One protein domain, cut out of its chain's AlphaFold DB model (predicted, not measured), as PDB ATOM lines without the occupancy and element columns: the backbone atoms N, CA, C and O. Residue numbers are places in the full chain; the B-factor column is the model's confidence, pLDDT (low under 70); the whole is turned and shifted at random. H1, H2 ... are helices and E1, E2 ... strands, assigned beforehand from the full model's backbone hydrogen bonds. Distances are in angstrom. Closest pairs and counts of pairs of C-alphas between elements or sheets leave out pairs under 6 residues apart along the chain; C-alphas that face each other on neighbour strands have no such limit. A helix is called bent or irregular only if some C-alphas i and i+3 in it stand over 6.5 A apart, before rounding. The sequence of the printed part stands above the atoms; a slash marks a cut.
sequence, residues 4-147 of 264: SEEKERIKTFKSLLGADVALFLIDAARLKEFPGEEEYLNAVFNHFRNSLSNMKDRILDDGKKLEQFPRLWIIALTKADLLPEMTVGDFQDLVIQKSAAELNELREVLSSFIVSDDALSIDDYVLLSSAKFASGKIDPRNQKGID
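Overview. This is residues 4 to 147 of the 264 residues of an uncharacterized protein of Corynebacterium vitaeruminis DSM 20294 (UniProt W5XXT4). A small, strongly twisted sheet of three parallel strands, E1 E2 E3, makes one layer, and helices cover one face of it, the long H3 and the arm H4b side by side and the arm H4a turned across them. H1 meets the far part of H3, off the sheet, and a small hairpin of E4 and E5 lies far out at one end of the longest axis. The arrangement is two layers, with H2 H3 H4a H4b on one face, and it holds two strand-helix-strand units, parallel neighbour strands joined through helices, E1, H2 H3, E2 and E2, H4, E3, both with right-handed crossovers. The printed part has 144 residues, of mixed class, with four named helices and five named strands in the order H1 E1 H2 H3 E2 H4 E3 E4 E5. It is compact, with a radius of gyration of the C-alphas of 16.5 A, and elongated, spanning 53 by 31 by 28 A.

Arrangement. H1, residues 4 to 16, touches the hub H3, residues 37 to 59, with residues 10 to 14 alone, about perpendicular at 80 degrees; the closest C-alphas are those of Lys 14 and Ile 59, 5.9 A apart. E1, residues 21 to 27, and E2, residues 72 to 78, are parallel, with N 22 and O 72 2.9 A apart. H2, residues 28 to 33, is on the sheet and touches H3 only at the corner, the closest C-alphas, of Leu 31 and Glu 37, being 5.7 A apart. H4, residues 88 to 111, was assigned as one helix by its hydrogen bonds but is bent, C-alphas 98 and 101 being 8.3 A apart; its arms H4a, residues 88 to 98, and H4b, residues 101 to 111, are about perpendicular at 83 degrees. H4a is on the sheet at a height over the sheet of 9.4 A. H4b touches H3 at a shallow tilt of 16 degrees, the same way, closest at C-alphas Arg 49 and Leu 106, 5.6 A. E3, residues 121 to 128, is parallel to E2, with N 75 and O 124 2.8 A apart. The hairpin of E4, residues 132 to 134, and E5, residues 137 to 139, is antiparallel, with N 137 and O 134 2.8 A apart. Every O i to N i+4 pair is within hydrogen-bond range in H1, H2, H4a and H4b, and 17 of 19 in H3.

Along the chain. H1 begins at C-alpha 4, (187.522, 145.138, 143.612), and is 18.5 A long. E1 is 19.3 A, E2 17.9 A and E3 19.5 A long. H3 is 31.0 A long and irregular, C-alphas 54 and 57 being 7.8 A apart, with a kink of 31 degrees near residue 53. H4a and H4b are each 15.3 A long. E5 ends at C-alpha 139, (159.769, 130.180, 165.476).

Size, cuts and confidence. The C-alphas of Asp 62 and Gly 136 are the two farthest apart, at 53.2 A. The printed part has no cut, and the link from H3 to E2 is long, with 12 residues. The mean pLDDT of the printed part is 88.8; residue 118 and residues 133 to 136 are under 70.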
ATOM      1  N   SER A   4     188.632 146.069 143.877       84.06
ATOM      2  CA  SER A   4     187.522 145.138 143.612       84.06
ATOM      3  C   SER A   4     186.278 145.455 144.445       84.06
ATOM      4  O   SER A   4     185.174 145.514 143.909       84.06
ATOM      5  N   GLU A   5     186.462 145.718 145.739       84.31
ATOM      6  CA  GLU A   5     185.385 146.034 146.688       84.31
ATOM      7  C   GLU A   5     184.684 147.340 146.302       84.31
ATOM      8  O   GLU A   5     183.463 147.472 146.360       84.31
ATOM      9  N   GLU A   6     185.461 148.311 145.826       83.88
ATOM     10  CA  GLU A   6     184.924 149.587 145.384       83.88
ATOM     11  C   GLU A   6     184.096 149.470 144.094       83.88
ATOM     12  O   GLU A   6     183.022 150.069 143.984       83.88
ATOM     13  N   LYS A   7     184.554 148.661 143.128       86.88
ATOM     14  CA  LYS A   7     183.798 148.366 141.900       86.88
ATOM     15  C   LYS A   7     182.481 147.659 142.208       86.88
ATOM     16  O   LYS A   7     181.451 148.013 141.633       86.88
ATOM     17  N   GLU A   8     182.500 146.693 143.123       88.25
ATOM     18  CA  GLU A   8     181.291 146.007 143.579       88.25
ATOM     19  C   GLU A   8     180.323 146.970 144.261       88.25
ATOM     20  O   GLU A   8     179.140 146.983 143.923       88.25
ATOM     21  N   ARG A   9     180.822 147.853 145.134       87.38
ATOM     22  CA  ARG A   9     179.999 148.871 145.798       87.38
ATOM     23  C   ARG A   9     179.273 149.761 144.788       87.38
ATOM     24  O   ARG A   9     178.063 149.943 144.894       87.38
ATOM     25  N   ILE A  10     179.973 150.258 143.768       88.62
ATOM     26  CA  ILE A  10     179.366 151.096 142.717       88.62
ATOM     27  C   ILE A  10     178.322 150.320 141.927       88.62
ATOM     28  O   ILE A  10     177.241 150.843 141.667       88.62
ATOM     29  N   LYS A  11     178.614 149.067 141.564       90.25
ATOM     30  CA  LYS A  11     177.656 148.198 140.872       90.25
ATOM     31  C   LYS A  11     176.383 148.002 141.698       90.25
ATOM     32  O   LYS A  11     175.287 148.053 141.138       90.25
ATOM     33  N   THR A  12     176.516 147.815 143.007       89.81
ATOM     34  CA  THR A  12     175.384 147.693 143.932       89.81
ATOM     35  C   THR A  12     174.564 148.978 143.971       89.81
ATOM     36  O   THR A  12     173.352 148.912 143.789       89.81
ATOM     37  N   PHE A  13     175.196 150.150 144.096       89.81
ATOM     38  CA  PHE A  13     174.476 151.428 144.055       89.81
ATOM     39  C   PHE A  13     173.798 151.685 142.707       89.81
ATOM     40  O   PHE A  13     172.638 152.075 142.691       89.81
ATOM     41  N   LYS A  14     174.453 151.401 141.574       88.44
ATOM     42  CA  LYS A  14     173.810 151.490 140.250       88.44
ATOM     43  C   LYS A  14     172.598 150.560 140.138       88.44
ATOM     44  O   LYS A  14     171.593 150.940 139.550       88.44
ATOM     45  N   SER A  15     172.682 149.359 140.714       89.06
ATOM     46  CA  SER A  15     171.570 148.399 140.720       89.06
ATOM     47  C   SER A  15     170.412 148.883 141.597       89.06
ATOM     48  O   SER A  15     169.266 148.823 141.165       89.06
ATOM     49  N   LEU A  16     170.713 149.414 142.787       90.19
ATOM     50  CA  LEU A  16     169.726 150.014 143.687       90.19
ATOM     51  C   LEU A  16     169.023 151.198 143.018       90.19
ATOM     52  O   LEU A  16     167.803 151.218 142.941       90.19
ATOM     53  N   LEU A  17     169.786 152.151 142.479       87.75
ATOM     54  CA  LEU A  17     169.258 153.373 141.868       87.75
ATOM     55  C   LEU A  17     168.627 153.135 140.487       87.75
ATOM     56  O   LEU A  17     168.071 154.065 139.919       87.75
ATOM     57  N   GLY A  18     168.704 151.920 139.942       82.31
ATOM     58  CA  GLY A  18     167.981 151.504 138.739       82.31
ATOM     59  C   GLY A  18     166.707 150.699 139.022       82.31
ATOM     60  O   GLY A  18     166.011 150.333 138.073       82.31
ATOM     61  N   ALA A  19     166.413 150.387 140.289       85.31
ATOM     62  CA  ALA A  19     165.214 149.653 140.683       85.31
ATOM     63  C   ALA A  19     163.961 150.549 140.662       85.31
ATOM     64  O   ALA A  19     164.058 151.770 140.580       85.31
ATOM     65  N   ASP A  20     162.776 149.940 140.743       80.44
ATOM     66  CA  ASP A  20     161.509 150.676 140.865       80.44
ATOM     67  C   ASP A  20     161.132 150.928 142.343       80.44
ATOM     68  O   ASP A  20     160.497 151.938 142.658       80.44
ATOM     69  N   VAL A  21     161.592 150.052 143.249       88.94
ATOM     70  CA  VAL A  21     161.416 150.119 144.711       88.94
ATOM     71  C   VAL A  21     162.760 149.903 145.401       88.94
ATOM     72  O   VAL A  21     163.518 149.011 145.016       88.94
ATOM     73  N   ALA A  22     163.041 150.695 146.432       92.62
ATOM     74  CA  ALA A  22     164.211 150.568 147.292       92.62
ATOM     75  C   ALA A  22     163.785 150.346 148.749       92.62
ATOM     76  O   ALA A  22     162.878 151.008 149.244       92.62
ATOM     77  N   LEU A  23     164.465 149.430 149.444       93.56
ATOM     78  CA  LEU A  23     164.306 149.231 150.886       93.56
ATOM     79  C   LEU A  23     165.504 149.843 151.611       93.56
ATOM     80  O   LEU A  23     166.650 149.465 151.351       93.56
ATOM     81  N   PHE A  24     165.237 150.752 152.541       94.81
ATOM     82  CA  PHE A  24     166.232 151.323 153.435       94.81
ATOM     83  C   PHE A  24     166.144 150.625 154.792       94.81
ATOM     84  O   PHE A  24     165.184 150.809 155.533       94.81
ATOM     85  N   LEU A  25     167.125 149.781 155.108       95.81
ATOM     86  CA  LEU A  25     167.051 148.910 156.280       95.81
ATOM     87  C   LEU A  25     167.592 149.600 157.537       95.81
ATOM     88  O   LEU A  25     168.737 150.049 157.563       95.81
ATOM     89  N   ILE A  26     166.792 149.591 158.598       96.75
ATOM     90  CA  ILE A  26     167.155 149.995 159.959       96.75
ATOM     91  C   ILE A  26     167.165 148.736 160.834       96.75
ATOM     92  O   ILE A  26     166.276 147.892 160.739       96.75
ATOM     93  N   ASP A  27     168.195 148.546 161.654       96.06
ATOM     94  CA  ASP A  27     168.373 147.326 162.451       96.06
ATOM     95  C   ASP A  27     167.852 147.530 163.877       96.06
ATOM     96  O   ASP A  27     168.469 148.254 164.659       96.06
ATOM     97  N   ALA A  28     166.752 146.861 164.248       95.06
ATOM     98  CA  ALA A  28     166.173 146.976 165.588       95.06
ATOM     99  C   ALA A  28     167.132 146.523 166.700       95.06
ATOM    100  O   ALA A  28     167.070 147.044 167.812       95.06
ATOM    101  N   ALA A  29     168.042 145.580 166.425       93.31
ATOM    102  CA  ALA A  29     169.038 145.173 167.415       93.31
ATOM    103  C   ALA A  29     170.013 146.321 167.699       93.31
ATOM    104  O   ALA A  29     170.302 146.620 168.855       93.31
ATOM    105  N   ARG A  30     170.462 147.014 166.645       94.44
ATOM    106  CA  ARG A  30     171.339 148.182 166.781       94.44
ATOM    107  C   ARG A  30     170.623 149.350 167.431       94.44
ATOM    108  O   ARG A  30     171.207 149.954 168.315       94.44
ATOM    109  N   LEU A  31     169.374 149.610 167.053       93.62
ATOM    110  CA  LEU A  31     168.553 150.660 167.653       93.62
ATOM    111  C   LEU A  31     168.449 150.501 169.183       93.62
ATOM    112  O   LEU A  31     168.561 151.486 169.899       93.62
ATOM    113  N   LYS A  32     168.317 149.263 169.685       90.31
ATOM    114  CA  LYS A  32     168.266 148.961 171.130       90.31
ATOM    115  C   LYS A  32     169.612 149.060 171.845       90.31
ATOM    116  O   LYS A  32     169.649 149.352 173.035       90.31
ATOM    117  N   GLU A  33     170.693 148.697 171.163       90.12
ATOM    118  CA  GLU A  33     172.040 148.655 171.743       90.12
ATOM    119  C   GLU A  33     172.754 150.008 171.689       90.12
ATOM    120  O   GLU A  33     173.706 150.230 172.440       90.12
ATOM    121  N   PHE A  34     172.349 150.895 170.776       88.56
ATOM    122  CA  PHE A  34     172.985 152.194 170.621       88.56
ATOM    123  C   PHE A  34     172.684 153.093 171.831       88.56
ATOM    124  O   PHE A  34     171.577 153.036 172.365       88.56
ATOM    125  N   PRO A  35     173.629 153.952 172.267       82.31
ATOM    126  CA  PRO A  35     173.421 154.832 173.419       82.31
ATOM    127  C   PRO A  35     172.196 155.753 173.321       82.31
ATOM    128  O   PRO A  35     171.667 156.158 174.353       82.31
ATOM    129  N   GLY A  36     171.752 156.062 172.101       89.88
ATOM    130  CA  GLY A  36     170.530 156.805 171.833       89.88
ATOM    131  C   GLY A  36     169.992 156.528 170.428       89.88
ATOM    132  O   GLY A  36     170.741 156.294 169.476       89.88
ATOM    133  N   GLU A  37     168.666 156.498 170.314       91.69
ATOM    134  CA  GLU A  37     167.957 156.179 169.069       91.69
ATOM    135  C   GLU A  37     168.229 157.233 167.987       91.69
ATOM    136  O   GLU A  37     168.436 156.893 166.824       91.69
ATOM    137  N   GLU A  38     168.289 158.505 168.381       93.31
ATOM    138  CA  GLU A  38     168.544 159.641 167.494       93.31
ATOM    139  C   GLU A  38     169.933 159.581 166.871       93.31
ATOM    140  O   GLU A  38     170.085 159.683 165.655       93.31
ATOM    141  N   GLU A  39     170.958 159.351 167.688       93.81
ATOM    142  CA  GLU A  39     172.335 159.264 167.228       93.81
ATOM    143  C   GLU A  39     172.528 158.078 166.283       93.81
ATOM    144  O   GLU A  39     173.257 158.194 165.295       93.81
ATOM    145  N   TYR A  40     171.856 156.952 166.546       96.00
ATOM    146  CA  TYR A  40     171.879 155.800 165.649       96.00
ATOM    147  C   TYR A  40     171.236 156.120 164.300       96.00
ATOM    148  O   TYR A  40     171.867 155.927 163.259       96.00
ATOM    149  N   LEU A  41     169.995 156.611 164.312       96.19
ATOM    150  CA  LEU A  41     169.246 156.912 163.096       96.19
ATOM    151  C   LEU A  41     169.976 157.966 162.256       96.19
ATOM    152  O   LEU A  41     170.224 157.744 161.067       96.19
ATOM    153  N   ASN A  42     170.432 159.052 162.889       95.88
ATOM    154  CA  ASN A  42     171.210 160.089 162.222       95.88
ATOM    155  C   ASN A  42     172.504 159.520 161.639       95.88
ATOM    156  O   ASN A  42     172.839 159.836 160.501       95.88
ATOM    157  N   ALA A  43     173.224 158.649 162.356       94.75
ATOM    158  CA  ALA A  43     174.436 158.022 161.834       94.75
ATOM    159  C   ALA A  43     174.160 157.144 160.602       94.75
ATOM    160  O   ALA A  43     174.938 157.173 159.645       94.75
ATOM    161  N   VAL A  44     173.061 156.385 160.598       95.25
ATOM    162  CA  VAL A  44     172.681 155.513 159.476       95.25
ATOM    163  C   VAL A  44     172.333 156.336 158.231       95.25
ATOM    164  O   VAL A  44     172.902 156.086 157.162       95.25
ATOM    165  N   PHE A  45     171.472 157.350 158.360       95.69
ATOM    166  CA  PHE A  45     171.122 158.237 157.245       95.69
ATOM    167  C   PHE A  45     172.341 159.000 156.722       95.69
ATOM    168  O   PHE A  45     172.609 158.990 155.517       95.69
ATOM    169  N   ASN A  46     173.148 159.563 157.626       95.00
ATOM    170  CA  ASN A  46     174.392 160.248 157.283       95.00
ATOM    171  C   ASN A  46     175.357 159.358 156.509       95.00
ATOM    172  O   ASN A  46     175.914 159.765 155.487       95.00
ATOM    173  N   HIS A  47     175.575 158.131 156.980       93.75
ATOM    174  CA  HIS A  47     176.509 157.214 156.341       93.75
ATOM    175  C   HIS A  47     176.075 156.864 154.915       93.75
ATOM    176  O   HIS A  47     176.894 156.880 153.987       93.75
ATOM    177  N   PHE A  48     174.785 156.585 154.722       93.81
ATOM    178  CA  PHE A  48     174.243 156.263 153.409       93.81
ATOM    179  C   PHE A  48     174.316 157.459 152.453       93.81
ATOM    180  O   PHE A  48     174.826 157.336 151.337       93.81
ATOM    181  N   ARG A  49     173.895 158.636 152.921       93.69
ATOM    182  CA  ARG A  49     173.953 159.896 152.179       93.69
ATOM    183  C   ARG A  49     175.369 160.244 151.728       93.69
ATOM    184  O   ARG A  49     175.595 160.505 150.548       93.69
ATOM    185  N   ASN A  50     176.333 160.194 152.643       93.50
ATOM    186  CA  ASN A  50     177.733 160.473 152.332       93.50
ATOM    187  C   ASN A  50     178.298 159.458 151.335       93.50
ATOM    188  O   ASN A  50     179.042 159.827 150.426       93.50
ATOM    189  N   SER A  51     177.910 158.186 151.460       91.94
ATOM    190  CA  SER A  51     178.289 157.149 150.499       91.94
ATOM    191  C   SER A  51     177.771 157.474 149.098       91.94
ATOM    192  O   SER A  51     178.552 157.453 148.145       91.94
ATOM    193  N   LEU A  52     176.492 157.835 148.964       91.62
ATOM    194  CA  LEU A  52     175.911 158.249 147.687       91.62
ATOM    195  C   LEU A  52     176.637 159.459 147.098       91.62
ATOM    196  O   LEU A  52     177.126 159.380 145.973       91.62
ATOM    197  N   SER A  53     176.769 160.543 147.866       91.75
ATOM    198  CA  SER A  53     177.424 161.777 147.416       91.75
ATOM    199  C   SER A  53     178.849 161.528 146.918       91.75
ATOM    200  O   SER A  53     179.199 161.962 145.824       91.75
ATOM    201  N   ASN A  54     179.643 160.745 147.656       91.06
ATOM    202  CA  ASN A  54     181.024 160.423 147.285       91.06
ATOM    203  C   ASN A  54     181.138 159.559 146.018       91.06
ATOM    204  O   ASN A  54     182.192 159.518 145.386       91.06
ATOM    205  N   MET A  55     180.081 158.831 145.655       90.00
ATOM    206  CA  MET A  55     180.054 157.963 144.476       90.00
ATOM    207  C   MET A  55     179.288 158.562 143.299       90.00
ATOM    208  O   MET A  55     179.222 157.925 142.247       90.00
ATOM    209  N   LYS A  56     178.741 159.772 143.444       89.88
ATOM    210  CA  LYS A  56     177.837 160.386 142.469       89.88
ATOM    211  C   LYS A  56     178.388 160.373 141.048       89.88
ATOM    212  O   LYS A  56     177.756 159.800 140.164       89.88
ATOM    213  N   ASP A  57     179.594 160.892 140.848       88.75
ATOM    214  CA  ASP A  57     180.214 160.996 139.517       88.75
ATOM    215  C   ASP A  57     180.544 159.632 138.892       88.75
ATOM    216  O   ASP A  57     180.747 159.519 137.689       88.75
ATOM    217  N   ARG A  58     180.597 158.571 139.704       87.88
ATOM    218  CA  ARG A  58     180.870 157.194 139.255       87.88
ATOM    219  C   ARG A  58     179.588 156.403 139.006       87.88
ATOM    220  O   ARG A  58     179.609 155.392 138.304       87.88
ATOM    221  N   ILE A  59     178.489 156.836 139.616       87.44
ATOM    222  CA  ILE A  59     177.147 156.293 139.415       87.44
ATOM    223  C   ILE A  59     176.511 156.921 138.170       87.44
ATOM    224  O   ILE A  59     175.919 156.195 137.374       87.44
ATOM    225  N   LEU A  60     176.639 158.238 137.994       87.50
ATOM    226  CA  LEU A  60     176.084 158.962 136.854       87.50
ATOM    227  C   LEU A  60     177.015 158.835 135.646       87.50
ATOM    228  O   LEU A  60     178.097 159.418 135.624       87.50
ATOM    229  N   ASP A  61     176.583 158.097 134.625       80.00
ATOM    230  CA  ASP A  61     177.348 157.946 133.387       80.00
ATOM    231  C   ASP A  61     177.448 159.307 132.670       80.00
ATOM    232  O   ASP A  61     176.441 159.878 132.239       80.00
ATOM    233  N   ASP A  62     178.666 159.853 132.593       78.19
ATOM    234  CA  ASP A  62     178.975 161.198 132.078       78.19
ATOM    235  C   ASP A  62     178.184 162.331 132.767       78.19
ATOM    236  O   ASP A  62     177.813 163.324 132.138       78.19
ATOM    237  N   GLY A  63     177.867 162.171 134.058       79.88
ATOM    238  CA  GLY A  63     177.104 163.159 134.832       79.88
ATOM    239  C   GLY A  63     175.624 163.267 134.439       79.88
ATOM    240  O   GLY A  63     174.915 164.148 134.934       79.88
ATOM    241  N   LYS A  64     175.125 162.381 133.568       85.94
ATOM    242  CA  LYS A  64     173.712 162.359 133.181       85.94
ATOM    243  C   LYS A  64     172.862 161.869 134.342       85.94
ATOM    244  O   LYS A  64     173.044 160.760 134.835       85.94
ATOM    245  N   LYS A  65     171.902 162.703 134.740       87.50
ATOM    246  CA  LYS A  65     170.868 162.352 135.715       87.50
ATOM    247  C   LYS A  65     170.053 161.140 135.253       87.50
ATOM    248  O   LYS A  65     169.836 160.936 134.059       87.50
ATOM    249  N   LEU A  66     169.583 160.365 136.219       83.75
ATOM    250  CA  LEU A  66     168.815 159.146 136.018       83.75
ATOM    251  C   LEU A  66     167.359 159.471 135.647       83.75
ATOM    252  O   LEU A  66     166.674 160.221 136.346       83.75
ATOM    253  N   GLU A  67     166.878 158.890 134.547       77.88
ATOM    254  CA  GLU A  67     165.453 158.903 134.170       77.88
ATOM    255  C   GLU A  67     164.666 157.799 134.896       77.88
ATOM    256  O   GLU A  67     163.504 157.979 135.280       77.88
ATOM    257  N   GLN A  68     165.315 156.646 135.089       74.69
ATOM    258  CA  GLN A  68     164.794 155.522 135.855       74.69
ATOM    259  C   GLN A  68     165.470 155.488 137.223       74.69
ATOM    260  O   GLN A  68     166.694 155.531 137.305       74.69
ATOM    261  N   PHE A  69     164.652 155.446 138.270       80.38
ATOM    262  CA  PHE A  69     165.073 155.536 139.659       80.38
ATOM    263  C   PHE A  69     163.972 154.977 140.572       80.38
ATOM    264  O   PHE A  69     162.797 155.073 140.178       80.38
ATOM    265  N   PRO A  70     164.304 154.451 141.770       82.19
ATOM    266  CA  PRO A  70     163.303 154.002 142.722       82.19
ATOM    267  C   PRO A  70     162.480 155.191 143.182       82.19
ATOM    268  O   PRO A  70     162.953 156.064 143.900       82.19
ATOM    269  N   ARG A  71     161.234 155.253 142.734       85.56
ATOM    270  CA  ARG A  71     160.315 156.321 143.146       85.56
ATOM    271  C   ARG A  71     159.710 156.045 144.516       85.56
ATOM    272  O   ARG A  71     159.224 156.964 145.160       85.56
ATOM    273  N   LEU A  72     159.776 154.787 144.940       88.31
ATOM    274  CA  LEU A  72     159.337 154.304 146.234       88.31
ATOM    275  C   LEU A  72     160.556 153.879 147.048       88.31
ATOM    276  O   LEU A  72     161.230 152.904 146.702       88.31
ATOM    277  N   TRP A  73     160.830 154.617 148.114       93.19
ATOM    278  CA  TRP A  73     161.805 154.265 149.136       93.19
ATOM    279  C   TRP A  73     161.055 153.931 150.415       93.19
ATOM    280  O   TRP A  73     160.373 154.779 150.981       93.19
ATOM    281  N   ILE A  74     161.191 152.685 150.855       95.12
ATOM    282  CA  ILE A  74     160.505 152.173 152.037       95.12
ATOM    283  C   ILE A  74     161.532 152.015 153.153       95.12
ATOM    284  O   ILE A  74     162.508 151.271 153.006       95.12
ATOM    285  N   ILE A  75     161.314 152.691 154.275       96.75
ATOM    286  CA  ILE A  75     162.143 152.571 155.470       96.75
ATOM    287  C   ILE A  75     161.676 151.344 156.255       96.75
ATOM    288  O   ILE A  75     160.544 151.265 156.728       96.75
ATOM    289  N   ALA A  76     162.551 150.354 156.383       97.19
ATOM    290  CA  ALA A  76     162.214 149.054 156.938       97.19
ATOM    291  C   ALA A  76     162.927 148.802 158.269       97.19
ATOM    292  O   ALA A  76     164.154 148.684 158.302       97.19
ATOM    293  N   LEU A  77     162.172 148.631 159.357       97.38
ATOM    294  CA  LEU A  77     162.723 148.168 160.630       97.38
ATOM    295  C   LEU A  77     162.874 146.647 160.599       97.38
ATOM    296  O   LEU A  77     161.902 145.898 160.677       97.38
ATOM    297  N   THR A  78     164.109 146.181 160.482       96.25
ATOM    298  CA  THR A  78     164.457 144.757 160.483       96.25
ATOM    299  C   THR A  78     164.609 144.213 161.899       96.25
ATOM    300  O   THR A  78     164.959 144.952 162.818       96.25
ATOM    301  N   LYS A  79     164.386 142.901 162.069       93.94
ATOM    302  CA  LYS A  79     164.363 142.218 163.379       93.94
ATOM    303  C   LYS A  79     163.316 142.824 164.319       93.94
ATOM    304  O   LYS A  79     163.538 142.960 165.521       93.94
ATOM    305  N   ALA A  80     162.173 143.213 163.755       93.62
ATOM    306  CA  ALA A  80     161.100 143.881 164.485       93.62
ATOM    307  C   ALA A  80     160.540 143.043 165.654       93.62
ATOM    308  O   ALA A  80     159.956 143.589 166.580       93.62
ATOM    309  N   ASP A  81     160.757 141.726 165.665       90.25
ATOM    310  CA  ASP A  81     160.405 140.845 166.785       90.25
ATOM    311  C   ASP A  81     161.144 141.183 168.095       90.25
ATOM    312  O   ASP A  81     160.643 140.873 169.176       90.25
ATOM    313  N   LEU A  82     162.290 141.874 168.021       91.00
ATOM    314  CA  LEU A  82     163.018 142.379 169.190       91.00
ATOM    315  C   LEU A  82     162.303 143.547 169.889       91.00
ATOM    316  O   LEU A  82     162.695 143.920 171.004       91.00
ATOM    317  N   LEU A  83     161.294 144.121 169.231       90.56
ATOM    318  CA  LEU A  83     160.455 145.229 169.676       90.56
ATOM    319  C   LEU A  83     158.974 144.847 169.456       90.56
ATOM    320  O   LEU A  83     158.320 145.396 168.574       90.56
ATOM    321  N   PRO A  84     158.435 143.873 170.215       86.62
ATOM    322  CA  PRO A  84     157.140 143.252 169.916       86.62
ATOM    323  C   PRO A  84     155.954 144.224 169.958       86.62
ATOM    324  O   PRO A  84     155.007 144.039 169.200       86.62
ATOM    325  N   GLU A  85     156.037 145.258 170.795       90.44
ATOM    326  CA  GLU A  85     155.005 146.291 170.935       90.44
ATOM    327  C   GLU A  85     155.122 147.402 169.879       90.44
ATOM    328  O   GLU A  85     154.213 148.211 169.751       90.44
ATOM    329  N   MET A  86     156.226 147.455 169.120       93.69
ATOM    330  CA  MET A  86     156.441 148.480 168.097       93.69
ATOM    331  C   MET A  86     155.495 148.241 166.920       93.69
ATOM    332  O   MET A  86     155.585 147.220 166.214       93.69
ATOM    333  N   THR A  87     154.609 149.204 166.688       96.12
ATOM    334  CA  THR A  87     153.819 149.306 165.461       96.12
ATOM    335  C   THR A  87     154.582 150.085 164.394       96.12
ATOM    336  O   THR A  87     155.569 150.770 164.669       96.12
ATOM    337  N   VAL A  88     154.156 149.967 163.135       96.62
ATOM    338  CA  VAL A  88     154.753 150.751 162.047       96.62
ATOM    339  C   VAL A  88     154.565 152.258 162.263       96.62
ATOM    340  O   VAL A  88     155.447 153.028 161.896       96.62
ATOM    341  N   GLY A  89     153.467 152.664 162.914       96.38
ATOM    342  CA  GLY A  89     153.203 154.055 163.281       96.38
ATOM    343  C   GLY A  89     154.183 154.561 164.335       96.38
ATOM    344  O   GLY A  89     154.790 155.608 164.140       96.38
ATOM    345  N   ASP A  90     154.437 153.773 165.385       96.62
ATOM    346  CA  ASP A  90     155.442 154.119 166.402       96.62
ATOM    347  C   ASP A  90     156.839 154.265 165.781       96.62
ATOM    348  O   ASP A  90     157.599 155.170 166.124       96.62
ATOM    349  N   PHE A  91     157.181 153.386 164.834       96.94
ATOM    350  CA  PHE A  91     158.456 153.447 164.124       96.94
ATOM    351  C   PHE A  91     158.557 154.672 163.206       96.94
ATOM    352  O   PHE A  91     159.593 155.338 163.185       96.94
ATOM    353  N   GLN A  92     157.492 154.987 162.470       96.12
ATOM    354  CA  GLN A  92     157.407 156.200 161.662       96.12
ATOM    355  C   GLN A  92     157.579 157.448 162.534       96.12
ATOM    356  O   GLN A  92     158.416 158.300 162.231       96.12
ATOM    357  N   ASP A  93     156.842 157.532 163.641       95.50
ATOM    358  CA  ASP A  93     156.930 158.639 164.588       95.50
ATOM    359  C   ASP A  93     158.341 158.766 165.163       95.50
ATOM    360  O   ASP A  93     158.871 159.874 165.232       95.50
ATOM    361  N   LEU A  94     158.990 157.650 165.503       95.88
ATOM    362  CA  LEU A  94     160.376 157.644 165.962       95.88
ATOM    363  C   LEU A  94     161.320 158.250 164.914       95.88
ATOM    364  O   LEU A  94     162.109 159.139 165.239       95.88
ATOM    365  N   VAL A  95     161.237 157.810 163.656       95.62
ATOM    366  CA  VAL A  95     162.099 158.322 162.576       95.62
ATOM    367  C   VAL A  95     161.847 159.808 162.324       95.62
ATOM    368  O   VAL A  95     162.803 160.576 162.209       95.62
ATOM    369  N   ILE A  96     160.584 160.239 162.291       93.88
ATOM    370  CA  ILE A  96     160.223 161.644 162.076       93.88
ATOM    371  C   ILE A  96     160.702 162.508 163.247       93.88
ATOM    372  O   ILE A  96     161.358 163.527 163.038       93.88
ATOM    373  N   GLN A  97     160.418 162.104 164.485       94.75
ATOM    374  CA  GLN A  97     160.762 162.891 165.668       94.75
ATOM    375  C   GLN A  97     162.271 163.016 165.874       94.75
ATOM    376  O   GLN A  97     162.729 164.046 166.367       94.75
ATOM    377  N   LYS A  98     163.041 161.979 165.527       95.19
ATOM    378  CA  LYS A  98     164.483 161.929 165.797       95.19
ATOM    379  C   LYS A  98     165.353 162.331 164.610       95.19
ATOM    380  O   LYS A  98     166.437 162.866 164.806       95.19
ATOM    381  N   SER A  99     164.892 162.101 163.383       95.31
ATOM    382  CA  SER A  99     165.760 162.160 162.201       95.31
ATOM    383  C   SER A  99     165.112 162.787 160.969       95.31
ATOM    384  O   SER A  99     165.633 162.622 159.867       95.31
ATOM    385  N   ALA A 100     164.031 163.565 161.114       93.31
ATOM    386  CA  ALA A 100     163.411 164.265 159.980       93.31
ATOM    387  C   ALA A 100     164.394 165.155 159.193       93.31
ATOM    388  O   ALA A 100     164.308 165.230 157.969       93.31
ATOM    389  N   ALA A 101     165.341 165.816 159.872       93.94
ATOM    390  CA  ALA A 101     166.358 166.630 159.204       93.94
ATOM    391  C   ALA A 101     167.261 165.777 158.296       93.94
ATOM    392  O   ALA A 101     167.426 166.089 157.120       93.94
ATOM    393  N   GLU A 102     167.774 164.661 158.812       94.62
ATOM    394  CA  GLU A 102     168.626 163.741 158.053       94.62
ATOM    395  C   GLU A 102     167.870 163.043 156.917       94.62
ATOM    396  O   GLU A 102     168.425 162.826 155.839       94.62
ATOM    397  N   LEU A 103     166.585 162.741 157.122       92.88
ATOM    398  CA  LEU A 103     165.713 162.191 156.087       92.88
ATOM    399  C   LEU A 103     165.493 163.194 154.942       92.88
ATOM    400  O   LEU A 103     165.605 162.828 153.771       92.88
ATOM    401  N   ASN A 104     165.259 164.470 155.263       92.69
ATOM    402  CA  ASN A 104     165.165 165.533 154.260       92.69
ATOM    403  C   ASN A 104     166.484 165.711 153.502       92.69
ATOM    404  O   ASN A 104     166.491 165.824 152.280       92.69
ATOM    405  N   GLU A 105     167.618 165.677 154.196       94.19
ATOM    406  CA  GLU A 105     168.921 165.784 153.542       94.19
ATOM    407  C   GLU A 105     169.239 164.565 152.659       94.19
ATOM    408  O   GLU A 105     169.874 164.704 151.608       94.19
ATOM    409  N   LEU A 106     168.774 163.370 153.036       93.19
ATOM    410  CA  LEU A 106     168.810 162.200 152.165       93.19
ATOM    411  C   LEU A 106     167.957 162.424 150.907       93.19
ATOM    412  O   LEU A 106     168.433 162.140 149.805       93.19
ATOM    413  N   ARG A 107     166.744 162.970 151.051       91.50
ATOM    414  CA  ARG A 107     165.874 163.318 149.916       91.50
ATOM    415  C   ARG A 107     166.579 164.256 148.941       91.50
ATOM    416  O   ARG A 107     166.626 163.951 147.754       91.50
ATOM    417  N   GLU A 108     167.208 165.319 149.438       92.44
ATOM    418  CA  GLU A 108     167.975 166.270 148.619       92.44
ATOM    419  C   GLU A 108     169.115 165.590 147.849       92.44
ATOM    420  O   GLU A 108     169.300 165.804 146.643       92.44
ATOM    421  N   VAL A 109     169.870 164.712 148.517       93.12
ATOM    422  CA  VAL A 109     170.943 163.965 147.853       93.12
ATOM    423  C   VAL A 109     170.382 163.067 146.761       93.12
ATOM    424  O   VAL A 109     170.930 163.092 145.659       93.12
ATOM    425  N   LEU A 110     169.286 162.345 147.002       91.44
ATOM    426  CA  LEU A 110     168.637 161.495 145.999       91.44
ATOM    427  C   LEU A 110     168.063 162.307 144.826       91.44
ATOM    428  O   LEU A 110     168.322 161.956 143.671       91.44
ATOM    429  N   SER A 111     167.399 163.440 145.085       89.88
ATOM    430  CA  SER A 111     166.925 164.386 144.059       89.88
ATOM    431  C   SER A 111     168.063 164.868 143.152       89.88
ATOM    432  O   SER A 111     167.895 165.099 141.949       89.88
ATOM    433  N   SER A 112     169.284 164.945 143.689       91.12
ATOM    434  CA  SER A 112     170.465 165.333 142.922       91.12
ATOM    435  C   SER A 112     170.904 164.302 141.862       91.12
ATOM    436  O   SER A 112     171.648 164.677 140.947       91.12
ATOM    437  N   PHE A 113     170.451 163.042 141.953       89.25
ATOM    438  CA  PHE A 113     170.720 161.977 140.973       89.25
ATOM    439  C   PHE A 113     169.694 161.924 139.842       89.25
ATOM    440  O   PHE A 113     170.000 161.362 138.793       89.25
ATOM    441  N   ILE A 114     168.499 162.490 140.021       86.75
ATOM    442  CA  ILE A 114     167.355 162.260 139.127       86.75
ATOM    443  C   ILE A 114     166.966 163.493 138.319       86.75
ATOM    444  O   ILE A 114     167.282 164.635 138.668       86.75
ATOM    445  N   VAL A 115     166.304 163.245 137.186       82.06
ATOM    446  CA  VAL A 115     165.831 164.293 136.269       82.06
ATOM    447  C   VAL A 115     164.671 165.098 136.864       82.06
ATOM    448  O   VAL A 115     164.660 166.316 136.706       82.06
ATOM    449  N   SER A 116     163.721 164.446 137.539       77.75
ATOM    450  CA  SER A 116     162.662 165.109 138.314       77.75
ATOM    451  C   SER A 116     162.314 164.281 139.548       77.75
ATOM    452  O   SER A 116     162.369 163.049 139.505       77.75
ATOM    453  N   ASP A 117     162.012 164.979 140.638       73.56
ATOM    454  CA  ASP A 117     161.706 164.451 141.967       73.56
ATOM    455  C   ASP A 117     160.216 164.547 142.328       73.56
ATOM    456  O   ASP A 117     159.830 164.148 143.423       73.56
ATOM    457  N   ASP A 118     159.365 164.958 141.378       69.06
ATOM    458  CA  ASP A 118     157.911 165.143 141.549       69.06
ATOM    459  C   ASP A 118     157.170 163.885 142.057       69.06
ATOM    460  O   ASP A 118     156.034 163.960 142.521       69.06
ATOM    461  N   ALA A 119     157.800 162.714 141.949       70.38
ATOM    462  CA  ALA A 119     157.279 161.429 142.411       70.38
ATOM    463  C   ALA A 119     158.288 160.644 143.258       70.38
ATOM    464  O   ALA A 119     158.229 159.418 143.312       70.38
ATOM    465  N   LEU A 120     159.260 161.323 143.865       82.38
ATOM    466  CA  LEU A 120     160.137 160.711 144.852       82.38
ATOM    467  C   LEU A 120     159.412 160.653 146.201       82.38
ATOM    468  O   LEU A 120     159.181 161.694 146.820       82.38
ATOM    469  N   SER A 121     159.087 159.439 146.649       84.38
ATOM    470  CA  SER A 121     158.524 159.153 147.970       84.38
ATOM    471  C   SER A 121     159.520 158.350 148.807       84.38
ATOM    472  O   SER A 121     160.066 157.356 148.325       84.38
ATOM    473  N   ILE A 122     159.779 158.812 150.035       88.19
ATOM    474  CA  ILE A 122     160.697 158.186 151.012       88.19
ATOM    475  C   ILE A 122     160.003 157.997 152.368       88.19
ATOM    476  O   ILE A 122     160.635 157.877 153.412       88.19
ATOM    477  N   ASP A 123     158.676 157.989 152.346       87.56
ATOM    478  CA  ASP A 123     157.859 158.125 153.548       87.56
ATOM    479  C   ASP A 123     157.005 156.876 153.794       87.56
ATOM    480  O   ASP A 123     156.110 156.899 154.631       87.56
ATOM    481  N   ASP A 124     157.266 155.790 153.061       93.75
ATOM    482  CA  ASP A 124     156.663 154.486 153.313       93.75
ATOM    483  C   ASP A 124     157.482 153.743 154.384       93.75
ATOM    484  O   ASP A 124     158.716 153.748 154.357       93.75
ATOM    485  N   TYR A 125     156.810 153.054 155.306       96.56
ATOM    486  CA  TYR A 125     157.447 152.356 156.426       96.56
ATOM    487  C   TYR A 125     156.985 150.907 156.513       96.56
ATOM    488  O   TYR A 125     155.825 150.593 156.250       96.56
ATOM    489  N   VAL A 126     157.880 150.000 156.909       97.19
ATOM    490  CA  VAL A 126     157.534 148.585 157.095       97.19
ATOM    491  C   VAL A 126     158.290 147.944 158.255       97.19
ATOM    492  O   VAL A 126     159.460 148.235 158.503       97.19
ATOM    493  N   LEU A 127     157.634 147.026 158.957       97.00
ATOM    494  CA  LEU A 127     158.242 146.193 159.988       97.00
ATOM    495  C   LEU A 127     158.553 144.804 159.433       97.00
ATOM    496  O   LEU A 127     157.656 144.101 158.973       97.00
ATOM    497  N   LEU A 128     159.816 144.387 159.523       96.00
ATOM    498  CA  LEU A 128     160.293 143.116 158.988       96.00
ATOM    499  C   LEU A 128     160.885 142.233 160.088       96.00
ATOM    500  O   LEU A 128     161.834 142.602 160.784       96.00
ATOM    501  N   SER A 129     160.381 141.008 160.191       92.56
ATOM    502  CA  SER A 129     160.999 139.934 160.964       92.56
ATOM    503  C   SER A 129     160.770 138.580 160.297       92.56
ATOM    504  O   SER A 129     159.651 138.232 159.925       92.56
ATOM    505  N   SER A 130     161.845 137.808 160.149       85.31
ATOM    506  CA  SER A 130     161.828 136.481 159.525       85.31
ATOM    507  C   SER A 130     161.442 135.351 160.477       85.31
ATOM    508  O   SER A 130     161.181 134.240 160.017       85.31
ATOM    509  N   ALA A 131     161.443 135.602 161.785       80.38
ATOM    510  CA  ALA A 131     161.065 134.644 162.811       80.38
ATOM    511  C   ALA A 131     160.891 135.366 164.146       80.38
ATOM    512  O   ALA A 131     161.585 136.342 164.426       80.38
ATOM    513  N   LYS A 132     160.065 134.817 165.036       74.62
ATOM    514  CA  LYS A 132     160.053 135.262 166.430       74.62
ATOM    515  C   LYS A 132     161.225 134.627 167.177       74.62
ATOM    516  O   LYS A 132     161.287 133.399 167.297       74.62
ATOM    517  N   PHE A 133     162.126 135.455 167.703       68.44
ATOM    518  CA  PHE A 133     163.224 135.004 168.555       68.44
ATOM    519  C   PHE A 133     162.810 135.101 170.032       68.44
ATOM    520  O   PHE A 133     162.569 136.179 170.567       68.44
ATOM    521  N   ALA A 134     162.720 133.958 170.715       64.44
ATOM    522  CA  ALA A 134     162.567 133.876 172.170       64.44
ATOM    523  C   ALA A 134     163.722 133.047 172.747       64.44
ATOM    524  O   ALA A 134     164.282 132.225 172.030       64.44
ATOM    525  N   SER A 135     164.101 133.240 174.014       66.50
ATOM    526  CA  SER A 135     165.267 132.595 174.653       66.50
ATOM    527  C   SER A 135     165.413 131.100 174.311       66.50
ATOM    528  O   SER A 135     164.742 130.247 174.892       66.50
ATOM    529  N   GLY A 136     166.290 130.782 173.349       66.88
ATOM    530  CA  GLY A 136     166.579 129.419 172.881       66.88
ATOM    531  C   GLY A 136     165.588 128.799 171.879       66.88
ATOM    532  O   GLY A 136     165.740 127.624 171.547       66.88
ATOM    533  N   LYS A 137     164.586 129.538 171.387       75.06
ATOM    534  CA  LYS A 137     163.612 129.081 170.382       75.06
ATOM    535  C   LYS A 137     163.490 130.087 169.240       75.06
ATOM    536  O   LYS A 137     163.219 131.264 169.460       75.06
ATOM    537  N   ILE A 138     163.647 129.585 168.020       76.62
ATOM    538  CA  ILE A 138     163.352 130.310 166.786       76.62
ATOM    539  C   ILE A 138     162.043 129.736 166.260       76.62
ATOM    540  O   ILE A 138     161.976 128.537 165.987       76.62
ATOM    541  N   ASP A 139     161.012 130.570 166.140       76.94
ATOM    542  CA  ASP A 139     159.769 130.180 165.476       76.94
ATOM    543  C   ASP A 139     159.698 130.811 164.074       76.94
ATOM    544  O   ASP A 139     159.277 131.964 163.940       76.94
ATOM    545  N   PRO A 140     160.109 130.081 163.016       74.69
ATOM    546  CA  PRO A 140     160.124 130.597 161.649       74.69
ATOM    547  C   PRO A 140     158.724 130.739 161.039       74.69
ATOM    548  O   PRO A 140     158.595 131.270 159.936       74.69
ATOM    549  N   ARG A 141     157.677 130.240 161.716       74.88
ATOM    550  CA  ARG A 141     156.284 130.385 161.270       74.88
ATOM    551  C   ARG A 141     155.701 131.740 161.651       74.88
ATOM    552  O   ARG A 141     154.688 132.133 161.089       74.88
ATOM    553  N   ASN A 142     156.333 132.437 162.593       77.38
ATOM    554  CA  ASN A 142     155.897 133.740 163.057       77.38
ATOM    555  C   ASN A 142     156.758 134.828 162.406       77.38
ATOM    556  O   ASN A 142     157.767 135.259 162.964       77.38
ATOM    557  N   GLN A 143     156.388 135.179 161.176       85.31
ATOM    558  CA  GLN A 143     157.029 136.223 160.381       85.31
ATOM    559  C   GLN A 143     156.203 137.505 160.475       85.31
ATOM    560  O   GLN A 143     154.978 137.445 160.538       85.31
ATOM    561  N   LYS A 144     156.869 138.658 160.446       88.75
ATOM    562  CA  LYS A 144     156.231 139.978 160.380       88.75
ATOM    563  C   LYS A 144     156.684 140.654 159.088       88.75
ATOM    564  O   LYS A 144     157.885 140.832 158.896       88.75
ATOM    565  N   GLY A 145     155.755 140.950 158.181       88.38
ATOM    566  CA  GLY A 145     155.985 141.764 156.980       88.38
ATOM    567  C   GLY A 145     156.851 141.157 155.862       88.38
ATOM    568  O   GLY A 145     157.082 141.804 154.845       88.38
ATOM    569  N   ILE A 146     157.349 139.925 155.996       91.38
ATOM    570  CA  ILE A 146     158.168 139.285 154.947       91.38
ATOM    571  C   ILE A 146     157.320 138.875 153.738       91.38
ATOM    572  O   ILE A 146     157.759 138.967 152.592       91.38
ATOM    573  N   ASP A 147     156.090 138.446 153.988       89.44
ATOM    574  CA  ASP A 147     155.126 137.993 152.991       89.44
ATOM    575  C   ASP A 147     154.592 139.128 152.099       89.44
ATOM    576  O   ASP A 147     154.143 138.860 150.980       89.44
TER     577      ASP A 147